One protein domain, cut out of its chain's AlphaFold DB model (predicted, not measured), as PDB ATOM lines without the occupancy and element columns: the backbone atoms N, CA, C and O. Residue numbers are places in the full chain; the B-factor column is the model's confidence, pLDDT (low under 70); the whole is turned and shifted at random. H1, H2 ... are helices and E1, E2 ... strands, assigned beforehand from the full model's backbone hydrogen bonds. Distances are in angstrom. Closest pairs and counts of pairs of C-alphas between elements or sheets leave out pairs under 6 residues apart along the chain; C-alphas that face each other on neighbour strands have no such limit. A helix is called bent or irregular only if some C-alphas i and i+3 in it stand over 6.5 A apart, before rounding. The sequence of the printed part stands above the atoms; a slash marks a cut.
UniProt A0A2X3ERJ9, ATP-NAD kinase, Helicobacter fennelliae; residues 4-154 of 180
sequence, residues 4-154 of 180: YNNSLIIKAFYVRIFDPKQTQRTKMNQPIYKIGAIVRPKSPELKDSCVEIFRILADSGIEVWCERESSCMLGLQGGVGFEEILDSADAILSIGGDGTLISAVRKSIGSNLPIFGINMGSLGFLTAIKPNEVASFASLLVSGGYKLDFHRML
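What this domain is: This is residues 4 to 154 of the 180 residues of the protein "ATP-NAD kinase" of Helicobacter fennelliae (UniProt A0A2X3ERJ9). A strongly twisted four-strand parallel sheet forms the core, with H1 and H5 covering one face and H3 and H4 the other, so that three layers result. A two-strand ribbon, E1 and E6, sits beyond the edge strand E5, which E1 approaches, and from this ribbon a wide loop swings out, its residues 19 to 25 sticking out free. The printed part has 151 residues, with six named strands and five named helices in the order E1 E2 H1 E3 H2 H3 E4 H4 E5 H5 E6; the sheet runs E3 E2 E4 E5, all parallel. The class is mixed, helices and strands, and the whole is compact, with a radius of gyration of the C-alphas of 14.7 A and spans of 45 by 34 by 29 A.

How they stand to each other: E1, residues 11 to 16, is the parallel neighbour of E6, residues 147 to 152, with N 12 and O 147 3.0 A apart, within hydrogen-bond range. The closest C-alphas of E1 and E5, residues 115 to 119, are those of Phe 13 and Ile 115, 5.0 A apart, while E5 and E6 are apart. In the large sheet E2, residues 34 to 39, is parallel to E3, residues 63 to 66, at 28 degrees, with N 37 and O 65 2.8 A apart. E2 is also parallel to E4, residues 91 to 96, at 25 degrees, with N 38 and O 93 2.8 A apart. E4 is parallel to the edge strand E5 at 23 degrees, with N 94 and O 116 2.8 A apart. H1, residues 44 to 59, is on the sheet at a height of 8.8 A, over E2 and along the strands at 10 degrees on the local plane. H2, residues 68 to 73, stands at the sheet's level; its closest C-alpha pair with E2 is Ser 70 and Val 39, 5.3 A. On the opposite face from H1, H3, residues 82 to 88, lies over E2 at a height of 8.8 A. On the same face as H3, H4, residues 98 to 107, lies over E4 at a height of 8.7 A, only just along the strands at 28 degrees on the local plane. H5, residues 131 to 142, is on the same face as H1, over E4 at a height of 10.2 A, with 6 of its C-alphas falling on E4 and 2 on E5, only just short of lying over E5 too. H1 and H5 touch, Leu 57 and Ala 138 having the closest C-alphas at 5.7 A, and run the same way at a steep tilt of 35.2 degrees, only just past shallow. E2, H1, E3 and E4, H4, E5 are strand-helix-strand units, two parallel neighbour strands with a helix between, each with a right-handed crossover; E3, H2 H3, E4 is a split unit, with E2 between its strands, and is right-handed too. In H2, H3 and H4 every O i to N i+4 pair is within hydrogen-bond range; in H1 10 of 12 are, and in H5 6 of 8.

Where its parts are: E1 begins at C-alpha 11, (196.533, 122.839, 260.970), and is 15.6 A long; E2 is 16.4 A and E4 16.2 A. H1 is 23.5 A long and irregular, C-alphas 45 and 48 being 7.5 A apart; H5 is 17.7 A and irregular, C-alphas 132 and 135 being 7.4 A apart. H4 is 14.2 A and E5 13.0 A. E6, 16.0 A long, ends at C-alpha 152, (194.108, 136.001, 254.372).

The domain as a whole: The C-alphas farthest apart are those of Lys 21 and Asp 48, 45.5 A. The printed part has no cut. The links E1 to E2, 17 residues, and E5 to H5, 11 residues, are long. The mean pLDDT of the printed part is 85.2, and residues 4 to 28 and 122 to 124 are under 70.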
ATOM      1  N   TYR A   4     188.796 117.360 266.457       36.16
ATOM      2  CA  TYR A   4     187.535 117.382 265.718       36.16
ATOM      3  C   TYR A   4     187.252 115.932 265.314       36.16
ATOM      4  O   TYR A   4     188.043 115.339 264.585       36.16
ATOM      5  N   ASN A   5     186.159 115.349 265.815       34.22
ATOM      6  CA  ASN A   5     185.717 113.977 265.513       34.22
ATOM      7  C   ASN A   5     186.786 112.879 265.721       34.22
ATOM      8  O   ASN A   5     187.060 112.108 264.804       34.22
ATOM      9  N   ASN A   6     187.403 112.796 266.911       36.09
ATOM     10  CA  ASN A   6     188.353 111.729 267.294       36.09
ATOM     11  C   ASN A   6     189.559 111.509 266.355       36.09
ATOM     12  O   ASN A   6     190.267 110.516 266.488       36.09
ATOM     13  N   SER A   7     189.831 112.443 265.442       40.94
ATOM     14  CA  SER A   7     190.975 112.400 264.533       40.94
ATOM     15  C   SER A   7     191.897 113.574 264.840       40.94
ATOM     16  O   SER A   7     191.450 114.721 264.948       40.94
ATOM     17  N   LEU A   8     193.190 113.296 265.011       50.53
ATOM     18  CA  LEU A   8     194.202 114.330 265.188       50.53
ATOM     19  C   LEU A   8     194.345 115.102 263.870       50.53
ATOM     20  O   LEU A   8     194.831 114.565 262.883       50.53
ATOM     21  N   ILE A   9     193.894 116.356 263.846       56.28
ATOM     22  CA  ILE A   9     193.990 117.224 262.669       56.28
ATOM     23  C   ILE A   9     195.052 118.283 262.940       56.28
ATOM     24  O   ILE A   9     194.870 119.162 263.786       56.28
ATOM     25  N   ILE A  10     196.149 118.223 262.189       60.03
ATOM     26  CA  ILE A  10     197.157 119.285 262.169       60.03
ATOM     27  C   ILE A  10     196.670 120.402 261.259       60.03
ATOM     28  O   ILE A  10     196.243 120.150 260.131       60.03
ATOM     29  N   LYS A  11     196.757 121.633 261.759       58.88
ATOM     30  CA  LYS A  11     196.533 122.839 260.970       58.88
ATOM     31  C   LYS A  11     197.861 123.320 260.404       58.88
ATOM     32  O   LYS A  11     198.782 123.596 261.169       58.88
ATOM     33  N   ALA A  12     197.934 123.432 259.088       62.16
ATOM     34  CA  ALA A  12     198.978 124.198 258.422       62.16
ATOM     35  C   ALA A  12     198.467 125.611 258.127       62.16
ATOM     36  O   ALA A  12     197.288 125.785 257.824       62.16
ATOM     37  N   PHE A  13     199.357 126.594 258.147       65.62
ATOM     38  CA  PHE A  13     199.098 127.927 257.626       65.62
ATOM     39  C   PHE A  13     199.363 127.916 256.134       65.62
ATOM     40  O   PHE A  13     200.463 127.593 255.688       65.62
ATOM     41  N   TYR A  14     198.338 128.265 255.369       64.12
ATOM     42  CA  TYR A  14     198.467 128.502 253.945       64.12
ATOM     43  C   TYR A  14     198.086 129.947 253.662       64.12
ATOM     44  O   TYR A  14     196.970 130.369 253.964       64.12
ATOM     45  N   VAL A  15     199.002 130.708 253.075       59.03
ATOM     46  CA  VAL A  15     198.744 132.097 252.705       59.03
ATOM     47  C   VAL A  15     198.464 132.191 251.218       59.03
ATOM     48  O   VAL A  15     199.201 131.661 250.394       59.03
ATOM     49  N   ARG A  16     197.400 132.916 250.873       60.16
ATOM     50  CA  ARG A  16     197.197 133.436 249.520       60.16
ATOM     51  C   ARG A  16     197.072 134.945 249.595       60.16
ATOM     52  O   ARG A  16     196.301 135.457 250.408       60.16
ATOM     53  N   ILE A  17     197.777 135.639 248.706       57.53
ATOM     54  CA  ILE A  17     197.405 137.009 248.354       57.53
ATOM     55  C   ILE A  17     196.006 136.915 247.741       57.53
ATOM     56  O   ILE A  17     195.750 136.042 246.908       57.53
ATOM     57  N   PHE A  18     195.074 137.734 248.225       50.06
ATOM     58  CA  PHE A  18     193.684 137.673 247.793       50.06
ATOM     59  C   PHE A  18     193.581 137.947 246.285       50.06
ATOM     60  O   PHE A  18     193.743 139.078 245.839       50.06
ATOM     61  N   ASP A  19     193.285 136.900 245.518       51.84
ATOM     62  CA  ASP A  19     192.842 136.987 244.131       51.84
ATOM     63  C   ASP A  19     191.332 136.684 244.099       51.84
ATOM     64  O   ASP A  19     190.933 135.549 244.390       51.84
ATOM     65  N   PRO A  20     190.470 137.665 243.763       45.09
ATOM     66  CA  PRO A  20     189.016 137.493 243.764       45.09
ATOM     67  C   PRO A  20     188.507 136.421 242.783       45.09
ATOM     68  O   PRO A  20     187.322 136.092 242.819       45.09
ATOM     69  N   LYS A  21     189.365 135.855 241.919       41.78
ATOM     70  CA  LYS A  21     188.994 134.855 240.906       41.78
ATOM     71  C   LYS A  21     189.258 133.396 241.301       41.78
ATOM     72  O   LYS A  21     188.920 132.505 240.523       41.78
ATOM     73  N   GLN A  22     189.828 133.111 242.474       47.38
ATOM     74  CA  GLN A  22     190.165 131.734 242.867       47.38
ATOM     75  C   GLN A  22     189.205 131.156 243.918       47.38
ATOM     76  O   GLN A  22     189.278 131.471 245.104       47.38
ATOM     77  N   THR A  23     188.322 130.249 243.489       43.03
ATOM     78  CA  THR A  23     187.448 129.451 244.370       43.03
ATOM     79  C   THR A  23     188.116 128.121 244.746       43.03
ATOM     80  O   THR A  23     188.717 127.457 243.902       43.03
ATOM     81  N   GLN A  24     188.028 127.716 246.019       52.78
ATOM     82  CA  GLN A  24     188.706 126.524 246.547       52.78
ATOM     83  C   GLN A  24     188.001 125.213 246.152       52.78
ATOM     84  O   GLN A  24     186.803 125.047 246.372       52.78
ATOM     85  N   ARG A  25     188.771 124.247 245.632       43.34
ATOM     86  CA  ARG A  25     188.405 122.825 245.520       43.34
ATOM     87  C   ARG A  25     189.154 122.040 246.598       43.34
ATOM     88  O   ARG A  25     190.379 122.108 246.659       43.34
ATOM     89  N   THR A  26     188.442 121.264 247.409       45.47
ATOM     90  CA  THR A  26     189.018 120.313 248.371       45.47
ATOM     91  C   THR A  26     189.602 119.117 247.615       45.47
ATOM     92  O   THR A  26     188.882 118.213 247.200       45.47
ATOM     93  N   LYS A  27     190.918 119.131 247.395       56.12
ATOM     94  CA  LYS A  27     191.698 117.969 246.944       56.12
ATOM     95  C   LYS A  27     192.378 117.346 248.169       56.12
ATOM     96  O   LYS A  27     192.639 118.060 249.136       56.12
ATOM     97  N   MET A  28     192.647 116.038 248.145       64.38
ATOM     98  CA  MET A  28     193.490 115.415 249.175       64.38
ATOM     99  C   MET A  28     194.865 116.096 249.200       64.38
ATOM    100  O   MET A  28     195.410 116.428 248.141       64.38
ATOM    101  N   ASN A  29     195.395 116.322 250.401       81.44
ATOM    102  CA  ASN A  29     196.708 116.932 250.572       81.44
ATOM    103  C   ASN A  29     197.806 115.973 250.107       81.44
ATOM    104  O   ASN A  29     197.646 114.754 250.173       81.44
ATOM    105  N   GLN A  30     198.895 116.534 249.589       87.31
ATOM    106  CA  GLN A  30     200.044 115.737 249.175       87.31
ATOM    107  C   GLN A  30     200.835 115.287 250.414       87.31
ATOM    108  O   GLN A  30     200.887 116.030 251.393       87.31
ATOM    109  N   PRO A  31     201.439 114.092 250.401       93.88
ATOM    110  CA  PRO A  31     202.465 113.728 251.372       93.88
ATOM    111  C   PRO A  31     203.616 114.739 251.405       93.88
ATOM    112  O   PRO A  31     203.948 115.329 250.378       93.88
ATOM    113  N   ILE A  32     204.232 114.905 252.573       95.69
ATOM    114  CA  ILE A  32     205.412 115.757 252.779       95.69
ATOM    115  C   ILE A  32     206.607 114.854 253.086       95.69
ATOM    116  O   ILE A  32     206.581 114.133 254.085       95.69
ATOM    117  N   TYR A  33     207.645 114.918 252.251       97.31
ATOM    118  CA  TYR A  33     208.882 114.140 252.405       97.31
ATOM    119  C   TYR A  33     210.117 115.018 252.582       97.31
ATOM    120  O   TYR A  33     211.138 114.528 253.049       97.31
ATOM    121  N   LYS A  34     210.031 116.311 252.262       98.38
ATOM    122  CA  LYS A  34     211.084 117.290 252.513       98.38
ATOM    123  C   LYS A  34     210.515 118.548 253.155       98.38
ATOM    124  O   LYS A  34     209.588 119.159 252.627       98.38
ATOM    125  N   ILE A  35     211.091 118.964 254.280       97.81
ATOM    126  CA  ILE A  35     210.622 120.128 255.034       97.81
ATOM    127  C   ILE A  35     211.763 121.091 255.362       97.81
ATOM    128  O   ILE A  35     212.807 120.696 255.879       97.81
ATOM    129  N   GLY A  36     211.554 122.376 255.078       98.25
ATOM    130  CA  GLY A  36     212.483 123.437 255.453       98.25
ATOM    131  C   GLY A  36     212.222 123.935 256.870       98.25
ATOM    132  O   GLY A  36     211.144 124.458 257.139       98.25
ATOM    133  N   ALA A  37     213.179 123.808 257.783       98.12
ATOM    134  CA  ALA A  37     213.046 124.241 259.168       98.12
ATOM    135  C   ALA A  37     213.640 125.639 259.398       98.12
ATOM    136  O   ALA A  37     214.797 125.893 259.068       98.12
ATOM    137  N   ILE A  38     212.862 126.519 260.031       97.56
ATOM    138  CA  ILE A  38     213.286 127.840 260.511       97.56
ATOM    139  C   ILE A  38     213.085 127.885 262.021       97.56
ATOM    140  O   ILE A  38     212.023 127.510 262.524       97.56
ATOM    141  N   VAL A  39     214.076 128.384 262.751       97.19
ATOM    142  CA  VAL A  39     214.062 128.400 264.216       97.19
ATOM    143  C   VAL A  39     213.969 129.832 264.739       97.19
ATOM    144  O   VAL A  39     214.421 130.782 264.097       97.19
ATOM    145  N   ARG A  40     213.354 130.006 265.915       95.62
ATOM    146  CA  ARG A  40     213.308 131.286 266.637       95.62
ATOM    147  C   ARG A  40     214.715 131.916 266.695       95.62
ATOM    148  O   ARG A  40     215.629 131.278 267.213       95.62
ATOM    149  N   PRO A  41     214.908 133.151 266.190       94.00
ATOM    150  CA  PRO A  41     216.214 133.804 266.208       94.00
ATOM    151  C   PRO A  41     216.736 134.020 267.628       94.00
ATOM    152  O   PRO A  41     215.950 134.259 268.544       94.00
ATOM    153  N   LYS A  42     218.069 134.038 267.781       94.44
ATOM    154  CA  LYS A  42     218.758 134.284 269.064       94.44
ATOM    155  C   LYS A  42     218.316 133.315 270.173       94.44
ATOM    156  O   LYS A  42     218.177 133.723 271.321       94.44
ATOM    157  N   SER A  43     218.078 132.053 269.821       95.06
ATOM    158  CA  SER A  43     217.631 131.021 270.762       95.06
ATOM    159  C   SER A  43     218.502 129.759 270.713       95.06
ATOM    160  O   SER A  43     217.992 128.677 270.405       95.06
ATOM    161  N   PRO A  44     219.821 129.875 270.976       96.19
ATOM    162  CA  PRO A  44     220.739 128.734 270.936       96.19
ATOM    163  C   PRO A  44     220.364 127.641 271.948       96.19
ATOM    164  O   PRO A  44     220.683 126.473 271.736       96.19
ATOM    165  N   GLU A  45     219.635 127.990 273.013       95.75
ATOM    166  CA  GLU A  45     219.109 127.051 274.006       95.75
ATOM    167  C   GLU A  45     218.145 126.007 273.420       95.75
ATOM    168  O   GLU A  45     217.908 124.977 274.043       95.75
ATOM    169  N   LEU A  46     217.597 126.238 272.220       95.62
ATOM    170  CA  LEU A  46     216.681 125.306 271.555       95.62
ATOM    171  C   LEU A  46     217.392 124.170 270.810       95.62
ATOM    172  O   LEU A  46     216.708 123.329 270.222       95.62
ATOM    173  N   LYS A  47     218.730 124.138 270.801       96.94
ATOM    174  CA  LYS A  47     219.526 123.184 270.018       96.94
ATOM    175  C   LYS A  47     219.103 121.739 270.229       96.94
ATOM    176  O   LYS A  47     218.745 121.080 269.257       96.94
ATOM    177  N   ASP A  48     219.112 121.269 271.471       97.19
ATOM    178  CA  ASP A  48     218.876 119.853 271.766       97.19
ATOM    179  C   ASP A  48     217.463 119.432 271.358       97.19
ATOM    180  O   ASP A  48     217.273 118.403 270.710       97.19
ATOM    181  N   SER A  49     216.473 120.287 271.624       96.31
ATOM    182  CA  SER A  49     215.101 120.049 271.182       96.31
ATOM    183  C   SER A  49     214.960 120.065 269.659       96.31
ATOM    184  O   SER A  49     214.234 119.243 269.111       96.31
ATOM    185  N   CYS A  50     215.638 120.972 268.948       97.31
ATOM    186  CA  CYS A  50     215.601 120.993 267.483       97.31
ATOM    187  C   CYS A  50     216.239 119.731 266.895       97.31
ATOM    188  O   CYS A  50     215.674 119.143 265.980       97.31
ATOM    189  N   VAL A  51     217.367 119.279 267.448       97.75
ATOM    190  CA  VAL A  51     218.018 118.024 267.042       97.75
ATOM    191  C   VAL A  51     217.086 116.833 267.258       97.75
ATOM    192  O   VAL A  51     216.961 115.991 266.370       97.75
ATOM    193  N   GLU A  52     216.384 116.773 268.390       97.94
ATOM    194  CA  GLU A  52     215.394 115.725 268.649       97.94
ATOM    195  C   GLU A  52     214.229 115.768 267.649       97.94
ATOM    196  O   GLU A  52     213.868 114.736 267.083       97.94
ATOM    197  N   ILE A  53     213.683 116.956 267.369       97.81
ATOM    198  CA  ILE A  53     212.623 117.155 266.369       97.81
ATOM    199  C   ILE A  53     213.091 116.686 264.987       97.81
ATOM    200  O   ILE A  53     212.380 115.933 264.320       97.81
ATOM    201  N   PHE A  54     214.284 117.106 264.558       98.06
ATOM    202  CA  PHE A  54     214.848 116.737 263.260       98.06
ATOM    203  C   PHE A  54     215.064 115.233 263.154       98.06
ATOM    204  O   PHE A  54     214.735 114.646 262.126       98.06
ATOM    205  N   ARG A  55     215.536 114.596 264.231       98.38
ATOM    206  CA  ARG A  55     215.686 113.143 264.301       98.38
ATOM    207  C   ARG A  55     214.346 112.430 264.147       98.38
ATOM    208  O   ARG A  55     214.246 111.539 263.320       98.38
ATOM    209  N   ILE A  56     213.304 112.836 264.879       98.31
ATOM    210  CA  ILE A  56     211.973 112.206 264.788       98.31
ATOM    211  C   ILE A  56     211.391 112.320 263.369       98.31
ATOM    212  O   ILE A  56     210.790 111.370 262.864       98.31
ATOM    213  N   LEU A  57     211.566 113.476 262.720       98.19
ATOM    214  CA  LEU A  57     211.135 113.689 261.336       98.19
ATOM    215  C   LEU A  57     211.923 112.798 260.363       98.19
ATOM    216  O   LEU A  57     211.311 112.108 259.548       98.19
ATOM    217  N   ALA A  58     213.249 112.748 260.501       97.94
ATOM    218  CA  ALA A  58     214.119 111.908 259.681       97.94
ATOM    219  C   ALA A  58     213.819 110.410 259.850       97.94
ATOM    220  O   ALA A  58     213.680 109.702 258.854       97.94
ATOM    221  N   ASP A  59     213.623 109.947 261.088       98.12
ATOM    222  CA  ASP A  59     213.235 108.566 261.418       98.12
ATOM    223  C   ASP A  59     211.874 108.190 260.791       98.12
ATOM    224  O   ASP A  59     211.595 107.018 260.549       98.12
ATOM    225  N   SER A  60     211.035 109.187 260.485       96.88
ATOM    226  CA  SER A  60     209.747 109.014 259.798       96.88
ATOM    227  C   SER A  60     209.850 109.108 258.267       96.88
ATOM    228  O   SER A  60     208.827 109.059 257.587       96.88
ATOM    229  N   GLY A  61     211.057 109.250 257.711       97.50
ATOM    230  CA  GLY A  61     211.292 109.377 256.270       97.50
ATOM    231  C   GLY A  61     211.124 110.794 255.717       97.50
ATOM    232  O   GLY A  61     210.932 110.946 254.512       97.50
ATOM    233  N   ILE A  62     211.175 111.822 256.571       98.44
ATOM    234  CA  ILE A  62     211.112 113.231 256.164       98.44
ATOM    235  C   ILE A  62     212.522 113.828 256.200       98.44
ATOM    236  O   ILE A  62     213.130 113.959 257.261       98.44
ATOM    237  N   GLU A  63     213.029 114.241 255.045       98.31
ATOM    238  CA  GLU A  63     214.264 115.005 254.926       98.31
ATOM    239  C   GLU A  63     214.069 116.414 255.508       98.31
ATOM    240  O   GLU A  63     213.150 117.144 255.129       98.31
ATOM    241  N   VAL A  64     214.942 116.813 256.434       98.31
ATOM    242  CA  VAL A  64     214.861 118.125 257.088       98.31
ATOM    243  C   VAL A  64     215.987 119.029 256.609       98.31
ATOM    244  O   VAL A  64     217.163 118.768 256.855       98.31
ATOM    245  N   TRP A  65     215.619 120.136 255.972       98.44
ATOM    246  CA  TRP A  65     216.541 121.193 255.572       98.44
ATOM    247  C   TRP A  65     216.491 122.326 256.582       98.44
ATOM    248  O   TRP A  65     215.562 123.128 256.584       98.44
ATOM    249  N   CYS A  66     217.486 122.413 257.459       98.31
ATOM    250  CA  CYS A  66     217.573 123.537 258.383       98.31
ATOM    251  C   CYS A  66     218.084 124.780 257.638       98.31
ATOM    252  O   CYS A  66     219.135 124.751 256.995       98.31
ATOM    253  N   GLU A  67     217.338 125.878 257.718       98.44
ATOM    254  CA  GLU A  67     217.701 127.164 257.123       98.44
ATOM    255  C   GLU A  67     219.064 127.641 257.664       98.44
ATOM    256  O   GLU A  67     219.450 127.321 258.792       98.44
ATOM    257  N   ARG A  68     219.848 128.335 256.836       97.94
ATOM    258  CA  ARG A  68     221.249 128.668 257.130       97.94
ATOM    259  C   ARG A  68     221.431 129.517 258.389       97.94
ATOM    260  O   ARG A  68     222.281 129.174 259.210       97.94
ATOM    261  N   GLU A  69     220.658 130.587 258.570       96.94
ATOM    262  CA  GLU A  69     220.700 131.414 259.785       96.94
ATOM    263  C   GLU A  69     220.347 130.573 261.020       96.94
ATOM    264  O   GLU A  69     221.028 130.650 262.043       96.94
ATOM    265  N   SER A  70     219.333 129.713 260.908       97.69
ATOM    266  CA  SER A  70     218.877 128.804 261.963       97.69
ATOM    267  C   SER A  70     219.943 127.761 262.320       97.69
ATOM    268  O   SER A  70     220.248 127.568 263.496       97.69
ATOM    269  N   SER A  71     220.569 127.142 261.316       97.88
ATOM    270  CA  SER A  71     221.665 126.177 261.480       97.88
ATOM    271  C   SER A  71     222.858 126.816 262.183       97.88
ATOM    272  O   SER A  71     223.351 126.285 263.179       97.88
ATOM    273  N   CYS A  72     223.272 127.999 261.717       97.62
ATOM    274  CA  CYS A  72     224.361 128.762 262.315       97.62
ATOM    275  C   CYS A  72     224.050 129.148 263.768       97.62
ATOM    276  O   CYS A  72     224.900 128.994 264.643       97.62
ATOM    277  N   MET A  73     222.829 129.615 264.041       97.44
ATOM    278  CA  MET A  73     222.383 130.020 265.376       97.44
ATOM    279  C   MET A  73     222.388 128.853 266.373       97.44
ATOM    280  O   MET A  73     222.779 129.033 267.524       97.44
ATOM    281  N   LEU A  74     222.026 127.647 265.927       97.62
ATOM    282  CA  LEU A  74     222.074 126.427 266.739       97.62
ATOM    283  C   LEU A  74     223.482 125.803 266.833       97.62
ATOM    284  O   LEU A  74     223.687 124.810 267.541       97.62
ATOM    285  N   GLY A  75     224.468 126.336 266.106       97.31
ATOM    286  CA  GLY A  75     225.793 125.727 265.982       97.31
ATOM    287  C   GLY A  75     225.728 124.317 265.387       97.31
ATOM    288  O   GLY A  75     226.388 123.402 265.889       97.31
ATOM    289  N   LEU A  76     224.861 124.123 264.390       95.88
ATOM    290  CA  LEU A  76     224.789 122.923 263.562       95.88
ATOM    291  C   LEU A  76     225.644 123.127 262.308       95.88
ATOM    292  O   LEU A  76     225.798 124.245 261.822       95.88
ATOM    293  N   GLN A  77     226.213 122.041 261.794       92.62
ATOM    294  CA  GLN A  77     226.969 122.080 260.544       92.62
ATOM    295  C   GLN A  77     226.018 122.067 259.343       92.62
ATOM    296  O   GLN A  77     224.984 121.402 259.371       92.62
ATOM    297  N   GLY A  78     226.403 122.769 258.277       92.06
ATOM    298  CA  GLY A  78     225.620 122.869 257.047       92.06
ATOM    299  C   GLY A  78     224.558 123.971 257.090       92.06
ATOM    300  O   GLY A  78     224.768 125.039 257.662       92.06
ATOM    301  N   GLY A  79     223.433 123.711 256.430       95.38
ATOM    302  CA  GLY A  79     222.303 124.627 256.328       95.38
ATOM    303  C   GLY A  79     222.034 125.098 254.899       95.38
ATOM    304  O   GLY A  79     222.948 125.313 254.098       95.38
ATOM    305  N   VAL A  80     220.751 125.266 254.597       97.75
ATOM    306  CA  VAL A  80     220.239 125.521 253.247       97.75
ATOM    307  C   VAL A  80     219.787 126.976 253.121       97.75
ATOM    308  O   VAL A  80     219.329 127.584 254.094       97.75
ATOM    309  N   GLY A  81     219.967 127.573 251.940       97.88
ATOM    310  CA  GLY A  81     219.465 128.923 251.683       97.88
ATOM    311  C   GLY A  81     217.939 128.959 251.763       97.88
ATOM    312  O   GLY A  81     217.280 128.001 251.375       97.88
ATOM    313  N   PHE A  82     217.365 130.059 252.252       96.12
ATOM    314  CA  PHE A  82     215.910 130.129 252.369       96.12
ATOM    315  C   PHE A  82     215.202 130.043 251.005       96.12
ATOM    316  O   PHE A  82     214.226 129.318 250.885       96.12
ATOM    317  N   GLU A  83     215.747 130.675 249.962       95.88
ATOM    318  CA  GLU A  83     215.222 130.551 248.589       95.88
ATOM    319  C   GLU A  83     215.249 129.102 248.077       95.88
ATOM    320  O   GLU A  83     214.279 128.616 247.512       95.88
ATOM    321  N   GLU A  84     216.315 128.357 248.371       96.94
ATOM    322  CA  GLU A  84     216.429 126.945 247.986       96.94
ATOM    323  C   GLU A  84     215.387 126.070 248.707       96.94
ATOM    324  O   GLU A  84     214.822 125.148 248.115       96.94
ATOM    325  N   ILE A  85     215.065 126.397 249.966       97.81
ATOM    326  CA  ILE A  85     213.931 125.794 250.680       97.81
ATOM    327  C   ILE A  85     212.615 126.096 249.953       97.81
ATOM    328  O   ILE A  85     211.814 125.181 249.773       97.81
ATOM    329  N   LEU A  86     212.383 127.346 249.537       95.56
ATOM    330  CA  LEU A  86     211.152 127.729 248.836       95.56
ATOM    331  C   LEU A  86     210.983 127.000 247.497       95.56
ATOM    332  O   LEU A  86     209.857 126.655 247.141       95.56
ATOM    333  N   ASP A  87     212.085 126.746 246.794       95.56
ATOM    334  CA  ASP A  87     212.076 126.117 245.473       95.56
ATOM    335  C   ASP A  87     211.874 124.597 245.519       95.56
ATOM    336  O   ASP A  87     211.303 124.022 244.591       95.56
ATOM    337  N   SER A  88     212.377 123.925 246.562       96.25
ATOM    338  CA  SER A  88     212.536 122.460 246.548       96.25
ATOM    339  C   SER A  88     211.914 121.705 247.721       96.25
ATOM    340  O   SER A  88     211.858 120.475 247.650       96.25
ATOM    341  N   ALA A  89     211.500 122.374 248.801       97.56
ATOM    342  CA  ALA A  89     210.817 121.719 249.917       97.56
ATOM    343  C   ALA A  89     209.321 121.534 249.633       97.56
ATOM    344  O   ALA A  89     208.715 122.303 248.895       97.56
ATOM    345  N   ASP A  90     208.701 120.551 250.284       96.94
ATOM    346  CA  ASP A  90     207.253 120.336 250.195       96.94
ATOM    347  C   ASP A  90     206.488 121.208 251.208       96.94
ATOM    348  O   ASP A  90     205.288 121.453 251.063       96.94
ATOM    349  N   ALA A  91     207.171 121.657 252.267       96.00
ATOM    350  CA  ALA A  91     206.611 122.442 253.362       96.00
ATOM    351  C   ALA A  91     207.685 123.229 254.127       96.00
ATOM    352  O   ALA A  91     208.884 122.970 254.012       96.00
ATOM    353  N   ILE A  92     207.232 124.140 254.992       97.12
ATOM    354  CA  ILE A  92     208.071 124.870 255.947       97.12
ATOM    355  C   ILE A  92     207.656 124.517 257.377       97.12
ATOM    356  O   ILE A  92     206.470 124.432 257.695       97.12
ATOM    357  N   LEU A  93     208.635 124.356 258.261       97.19
ATOM    358  CA  LEU A  93     208.470 124.130 259.689       97.19
ATOM    359  C   LEU A  93     209.057 125.300 260.477       97.19
ATOM    360  O   LEU A  93     210.268 125.479 260.550       97.19
ATOM    361  N   SER A  94     208.199 126.083 261.114       95.88
ATOM    362  CA  SER A  94     208.595 127.097 262.087       95.88
ATOM    363  C   SER A  94     208.702 126.471 263.478       95.88
ATOM    364  O   SER A  94     207.702 126.003 264.020       95.88
ATOM    365  N   ILE A  95     209.877 126.532 264.097       96.12
ATOM    366  CA  ILE A  95     210.134 126.052 265.461       96.12
ATOM    367  C   ILE A  95     210.360 127.260 266.374       96.12
ATOM    368  O   ILE A  95     211.387 127.937 266.298       96.12
ATOM    369  N   GLY A  96     209.389 127.578 267.229       93.44
ATOM    370  CA  GLY A  96     209.421 128.810 268.017       93.44
ATOM    371  C   GLY A  96     208.054 129.205 268.555       93.44
ATOM    372  O   GLY A  96     207.345 128.371 269.094       93.44
ATOM    373  N   GLY A  97     207.691 130.482 268.443       90.88
ATOM    374  CA  GLY A  97     206.349 130.977 268.786       90.88
ATOM    375  C   GLY A  97     205.627 131.559 267.570       90.88
ATOM    376  O   GLY A  97     206.111 131.458 266.443       90.88
ATOM    377  N   ASP A  98     204.506 132.242 267.805       89.69
ATOM    378  CA  ASP A  98     203.718 132.887 266.742       89.69
ATOM    379  C   ASP A  98     204.548 133.893 265.929       89.69
ATOM    380  O   ASP A  98     204.445 133.936 264.707       89.69
ATOM    381  N   GLY A  99     205.445 134.648 266.574       90.50
ATOM    382  CA  GLY A  99     206.346 135.571 265.874       90.50
ATOM    383  C   GLY A  99     207.298 134.875 264.894       90.50
ATOM    384  O   GLY A  99     207.568 135.407 263.817       90.50
ATOM    385  N   THR A 100     207.767 133.666 265.221       92.81
ATOM    386  CA  THR A 100     208.597 132.852 264.317       92.81
ATOM    387  C   THR A 100     207.782 132.403 263.108       92.81
ATOM    388  O   THR A 100     208.228 132.562 261.974       92.81
ATOM    389  N   LEU A 101     206.550 131.947 263.344       91.69
ATOM    390  CA  LEU A 101     205.643 131.508 262.291       91.69
ATOM    391  C   LEU A 101     205.240 132.662 261.363       91.69
ATOM    392  O   LEU A 101     205.307 132.518 260.147       91.69
ATOM    393  N   ILE A 102     204.887 133.827 261.913       91.12
ATOM    394  CA  ILE A 102     204.560 135.031 261.131       91.12
ATOM    395  C   ILE A 102     205.772 135.482 260.307       91.12
ATOM    396  O   ILE A 102     205.625 135.903 259.159       91.12
ATOM    397  N   SER A 103     206.980 135.388 260.868       91.19
ATOM    398  CA  SER A 103     208.211 135.674 260.130       91.19
ATOM    399  C   SER A 103     208.383 134.724 258.940       91.19
ATOM    400  O   SER A 103     208.577 135.194 257.820       91.19
ATOM    401  N   ALA A 104     208.223 133.414 259.160       92.56
ATOM    402  CA  ALA A 104     208.278 132.402 258.106       92.56
ATOM    403  C   ALA A 104     207.236 132.670 257.011       92.56
ATOM    404  O   ALA A 104     207.576 132.694 255.833       92.56
ATOM    405  N   VAL A 105     205.992 132.968 257.400       90.62
ATOM    406  CA  VAL A 105     204.907 133.345 256.484       90.62
ATOM    407  C   VAL A 105     205.307 134.524 255.600       90.62
ATOM    408  O   VAL A 105     205.176 134.429 254.385       90.62
ATOM    409  N   ARG A 106     205.831 135.612 256.181       88.06
ATOM    410  CA  ARG A 106     206.226 136.806 255.415       88.06
ATOM    411  C   ARG A 106     207.377 136.544 254.451       88.06
ATOM    412  O   ARG A 106     207.340 137.048 253.336       88.06
ATOM    413  N   LYS A 107     208.380 135.763 254.866       90.19
ATOM    414  CA  LYS A 107     209.499 135.390 253.988       90.19
ATOM    415  C   LYS A 107     209.046 134.478 252.839       90.19
ATOM    416  O   LYS A 107     209.653 134.494 251.783       90.19
ATOM    417  N   SER A 108     207.970 133.715 253.034       90.75
ATOM    418  CA  SER A 108     207.461 132.730 252.068       90.75
ATOM    419  C   SER A 108     206.372 133.281 251.144       90.75
ATOM    420  O   SER A 108     205.681 132.511 250.481       90.75
ATOM    421  N   ILE A 109     206.146 134.595 251.127       86.12
ATOM    422  CA  ILE A 109     205.092 135.190 250.301       86.12
ATOM    423  C   ILE A 109     205.389 134.931 248.828       86.12
ATOM    424  O   ILE A 109     206.476 135.214 248.341       86.12
ATOM    425  N   GLY A 110     204.390 134.413 248.117       81.94
ATOM    426  CA  GLY A 110     204.534 133.993 246.725       81.94
ATOM    427  C   GLY A 110     204.915 132.520 246.573       81.94
ATOM    428  O   GLY A 110     204.694 131.963 245.499       81.94
ATOM    429  N   SER A 111     205.375 131.861 247.643       83.75
ATOM    430  CA  SER A 111     205.459 130.404 247.675       83.75
ATOM    431  C   SER A 111     204.063 129.796 247.867       83.75
ATOM    432  O   SER A 111     203.150 130.412 248.419       83.75
ATOM    433  N   ASN A 112     203.888 128.562 247.394       83.44
ATOM    434  CA  ASN A 112     202.671 127.775 247.612       83.44
ATOM    435  C   ASN A 112     202.862 126.731 248.724       83.44
ATOM    436  O   ASN A 112     202.108 125.754 248.776       83.44
ATOM    437  N   LEU A 113     203.870 126.914 249.583       90.50
ATOM    438  CA  LEU A 113     204.238 125.930 250.592       90.50
ATOM    439  C   LEU A 113     203.353 126.050 251.840       90.50
ATOM    440  O   LEU A 113     203.158 127.152 252.361       90.50
ATOM    441  N   PRO A 114     202.823 124.932 252.365       91.94
ATOM    442  CA  PRO A 114     202.201 124.919 253.677       91.94
ATOM    443  C   PRO A 114     203.243 125.161 254.772       91.94
ATOM    444  O   PRO A 114     204.358 124.638 254.720       91.94
ATOM    445  N   ILE A 115     202.856 125.925 255.792       93.00
ATOM    446  CA  ILE A 115     203.730 126.271 256.914       93.00
ATOM    447  C   ILE A 115     203.167 125.678 258.204       93.00
ATOM    448  O   ILE A 115     202.025 125.936 258.588       93.00
ATOM    449  N   PHE A 116     203.976 124.891 258.898       93.31
ATOM    450  CA  PHE A 116     203.645 124.261 260.171       93.31
ATOM    451  C   PHE A 116     204.393 124.948 261.313       93.31
ATOM    452  O   PHE A 116     205.498 125.449 261.127       93.31
ATOM    453  N   GLY A 117     203.796 124.980 262.505       92.38
ATOM    454  CA  GLY A 117     204.372 125.650 263.672       92.38
ATOM    455  C   GLY A 117     204.492 124.723 264.878       92.38
ATOM    456  O   GLY A 117     203.462 124.333 265.437       92.38
ATOM    457  N   ILE A 118     205.725 124.430 265.302       92.88
ATOM    458  CA  ILE A 118     206.027 123.791 266.589       92.88
ATOM    459  C   ILE A 118     206.279 124.877 267.627       92.88
ATOM    460  O   ILE A 118     207.123 125.756 267.440       92.88
ATOM    461  N   ASN A 119     205.548 124.795 268.729       91.00
ATOM    462  CA  ASN A 119     205.635 125.746 269.813       91.00
ATOM    463  C   ASN A 119     206.716 125.362 270.839       91.00
ATOM    464  O   ASN A 119     206.590 124.341 271.510       91.00
ATOM    465  N   MET A 120     207.730 126.215 271.003       87.75
ATOM    466  CA  MET A 120     208.848 126.053 271.952       87.75
ATOM    467  C   MET A 120     208.741 127.001 273.167       87.75
ATOM    468  O   MET A 120     209.743 127.539 273.643       87.75
ATOM    469  N   GLY A 121     207.520 127.282 273.633       77.06
ATOM    470  CA  GLY A 121     207.247 128.204 274.743       77.06
ATOM    471  C   GLY A 121     205.825 128.078 275.307       77.06
ATOM    472  O   GLY A 121     205.259 126.986 275.357       77.06
ATOM    473  N   SER A 122     205.240 129.197 275.748       68.50
ATOM    474  CA  SER A 122     203.827 129.259 276.154       68.50
ATOM    475  C   SER A 122     202.901 129.018 274.958       68.50
ATOM    476  O   SER A 122     203.270 129.317 273.826       68.50
ATOM    477  N   LEU A 123     201.702 128.463 275.188       66.19
ATOM    478  CA  LEU A 123     200.755 128.115 274.119       66.19
ATOM    479  C   LEU A 123     200.438 129.336 273.228       66.19
ATOM    480  O   LEU A 123     199.781 130.267 273.686       66.19
ATOM    481  N   GLY A 124     200.910 129.314 271.977       64.38
ATOM    482  CA  GLY A 124     200.624 130.321 270.958       64.38
ATOM    483  C   GLY A 124     199.225 130.157 270.373       64.38
ATOM    484  O   GLY A 124     198.602 129.096 270.482       64.38
ATOM    485  N   PHE A 125     198.711 131.218 269.755       72.81
ATOM    486  CA  PHE A 125     197.420 131.184 269.073       72.81
ATOM    487  C   PHE A 125     197.533 130.487 267.712       72.81
ATOM    488  O   PHE A 125     196.609 129.780 267.298       72.81
ATOM    489  N   LEU A 126     198.674 130.664 267.034       73.44
ATOM    490  CA  LEU A 126     198.920 130.149 265.692       73.44
ATOM    491  C   LEU A 126     199.715 128.834 265.731       73.44
ATOM    492  O   LEU A 126     199.372 127.881 265.033       73.44
ATOM    493  N   THR A 127     200.747 128.729 266.573       71.25
ATOM    494  CA  THR A 127     201.544 127.495 266.694       71.25
ATOM    495  C   THR A 127     200.798 126.415 267.485       71.25
ATOM    496  O   THR A 127     200.539 126.527 268.683       71.25
ATOM    497  N   ALA A 128     200.420 125.331 266.801       74.25
ATOM    498  CA  ALA A 128     199.491 124.342 267.351       74.25
ATOM    499  C   ALA A 128     200.140 123.041 267.845       74.25
ATOM    500  O   ALA A 128     199.462 122.323 268.590       74.25
ATOM    501  N   ILE A 129     201.376 122.744 267.415       88.50
ATOM    502  CA  ILE A 129     202.077 121.470 267.644       88.50
ATOM    503  C   ILE A 129     203.051 121.630 268.810       88.50
ATOM    504  O   ILE A 129     203.845 122.570 268.830       88.50
ATOM    505  N   LYS A 130     203.014 120.719 269.777       89.19
ATOM    506  CA  LYS A 130     203.980 120.656 270.880       89.19
ATOM    507  C   LYS A 130     205.149 119.722 270.543       89.19
ATOM    508  O   LYS A 130     204.975 118.810 269.738       89.19
ATOM    509  N   PRO A 131     206.316 119.865 271.198       89.62
ATOM    510  CA  PRO A 131     207.471 118.997 270.946       89.62
ATOM    511  C   PRO A 131     207.170 117.500 271.131       89.62
ATOM    512  O   PRO A 131     207.588 116.673 270.330       89.62
ATOM    513  N   ASN A 132     206.356 117.145 272.127       89.75
ATOM    514  CA  ASN A 132     205.952 115.760 272.381       89.75
ATOM    515  C   ASN A 132     204.915 115.206 271.378       89.75
ATOM    516  O   ASN A 132     204.584 114.026 271.437       89.75
ATOM    517  N   GLU A 133     204.389 116.033 270.472       91.00
ATOM    518  CA  GLU A 133     203.421 115.641 269.434       91.00
ATOM    519  C   GLU A 133     204.104 115.403 268.073       91.00
ATOM    520  O   GLU A 133     203.439 115.029 267.106       91.00
ATOM    521  N   VAL A 134     205.427 115.590 267.985       93.94
ATOM    522  CA  VAL A 134     206.185 115.590 266.721       93.94
ATOM    523  C   VAL A 134     206.165 114.234 266.011       93.94
ATOM    524  O   VAL A 134     206.072 114.199 264.788       93.94
ATOM    525  N   ALA A 135     206.161 113.119 266.744       94.31
ATOM    526  CA  ALA A 135     206.071 111.783 266.142       94.31
ATOM    527  C   ALA A 135     204.720 111.553 265.437       94.31
ATOM    528  O   ALA A 135     204.657 111.114 264.285       94.31
ATOM    529  N   SER A 136     203.621 111.924 266.103       92.00
ATOM    530  CA  SER A 136     202.279 111.882 265.511       92.00
ATOM    531  C   SER A 136     202.155 112.869 264.349       92.00
ATOM    532  O   SER A 136     201.520 112.568 263.339       92.00
ATOM    533  N   PHE A 137     202.792 114.037 264.474       92.69
ATOM    534  CA  PHE A 137     202.877 115.034 263.414       92.69
ATOM    535  C   PHE A 137     203.558 114.487 262.157       92.69
ATOM    536  O   PHE A 137     202.976 114.569 261.077       92.69
ATOM    537  N   ALA A 138     204.723 113.857 262.300       94.50
ATOM    538  CA  ALA A 138     205.465 113.259 261.195       94.50
ATOM    539  C   ALA A 138     204.643 112.182 260.461       94.50
ATOM    540  O   ALA A 138     204.553 112.188 259.234       94.50
ATOM    541  N   SER A 139     203.940 111.324 261.208       92.62
ATOM    542  CA  SER A 139     203.064 110.286 260.636       92.62
ATOM    543  C   SER A 139     201.930 110.875 259.781       92.62
ATOM    544  O   SER A 139     201.560 110.339 258.732       92.62
ATOM    545  N   LEU A 140     201.368 112.006 260.213       91.81
ATOM    546  CA  LEU A 140     200.311 112.702 259.480       91.81
ATOM    547  C   LEU A 140     200.843 113.467 258.262       91.81
ATOM    548  O   LEU A 140     200.140 113.563 257.260       91.81
ATOM    549  N   LEU A 141     202.077 113.970 258.311       93.06
ATOM    550  CA  LEU A 141     202.735 114.573 257.151       93.06
ATOM    551  C   LEU A 141     202.953 113.553 256.026       93.06
ATOM    552  O   LEU A 141     202.552 113.798 254.889       93.06
ATOM    553  N   VAL A 142     203.513 112.388 256.354       94.31
ATOM    554  CA  VAL A 142     203.817 111.323 255.382       94.31
ATOM    555  C   VAL A 142     202.550 110.724 254.764       94.31
ATOM    556  O   VAL A 142     202.546 110.326 253.603       94.31
ATOM    557  N   SER A 143     201.449 110.676 255.515       91.62
ATOM    558  CA  SER A 143     200.160 110.171 255.017       91.62
ATOM    559  C   SER A 143     199.303 111.229 254.309       91.62
ATOM    560  O   SER A 143     198.238 110.897 253.791       91.62
ATOM    561  N   GLY A 144     199.714 112.505 254.308       89.31
ATOM    562  CA  GLY A 144     198.874 113.616 253.843       89.31
ATOM    563  C   GLY A 144     197.666 113.905 254.755       89.31
ATOM    564  O   GLY A 144     196.748 114.631 254.370       89.31
ATOM    565  N   GLY A 145     197.649 113.359 255.975       87.38
ATOM    566  CA  GLY A 145     196.567 113.432 256.964       87.38
ATOM    567  C   GLY A 145     196.425 114.773 257.699       87.38
ATOM    568  O   GLY A 145     195.928 114.816 258.822       87.38
ATOM    569  N   TYR A 146     196.863 115.881 257.106       84.81
ATOM    570  CA  TYR A 146     196.749 117.224 257.686       84.81
ATOM    571  C   TYR A 146     195.620 118.029 257.028       84.81
ATOM    572  O   TYR A 146     195.038 117.606 256.031       84.81
ATOM    573  N   LYS A 147     195.279 119.200 257.579       80.38
ATOM    574  CA  LYS A 147     194.380 120.172 256.935       80.38
ATOM    575  C   LYS A 147     195.077 121.514 256.766       80.38
ATOM    576  O   LYS A 147     195.754 121.999 257.671       80.38
ATOM    577  N   LEU A 148     194.863 122.125 255.606       81.94
ATOM    578  CA  LEU A 148     195.305 123.486 255.337       81.94
ATOM    579  C   LEU A 148     194.279 124.470 255.900       81.94
ATOM    580  O   LEU A 148     193.086 124.357 255.615       81.94
ATOM    581  N   ASP A 149     194.756 125.421 256.692       80.81
ATOM    582  CA  ASP A 149     193.992 126.560 257.179       80.81
ATOM    583  C   ASP A 149     194.445 127.815 256.423       80.81
ATOM    584  O   ASP A 149     195.596 128.263 256.523       80.81
ATOM    585  N   PHE A 150     193.543 128.351 255.604       77.38
ATOM    586  CA  PHE A 150     193.853 129.447 254.695       77.38
ATOM    587  C   PHE A 150     193.723 130.780 255.415       77.38
ATOM    588  O   PHE A 150     192.620 131.212 255.755       77.38
ATOM    589  N   HIS A 151     194.851 131.458 255.584       79.94
ATOM    590  CA  HIS A 151     194.893 132.770 256.202       79.94
ATOM    591  C   HIS A 151     194.969 133.840 255.121       79.94
ATOM    592  O   HIS A 151     195.828 133.807 254.236       79.94
ATOM    593  N   ARG A 152     194.039 134.792 255.190       80.81
ATOM    594  CA  ARG A 152     194.108 136.001 254.372       80.81
ATOM    595  C   ARG A 152     195.174 136.916 254.960       80.81
ATOM    596  O   ARG A 152     195.271 137.031 256.177       80.81
ATOM    597  N   MET A 153     195.931 137.571 254.090       83.19
ATOM    598  CA  MET A 153     196.859 138.627 254.478       83.19
ATOM    599  C   MET A 153     196.372 139.973 253.962       83.19
ATOM    600  O   MET A 153     195.742 140.060 252.906       83.19
ATOM    601  N   LEU A 154     196.695 141.019 254.710       87.06
ATOM    602  CA  LEU A 154     196.576 142.400 254.275       87.06
ATOM    603  C   LEU A 154     197.771 142.728 253.380       87.06
ATOM    604  O   LEU A 154     198.907 142.479 253.778       87.06
TER     605      LEU A 154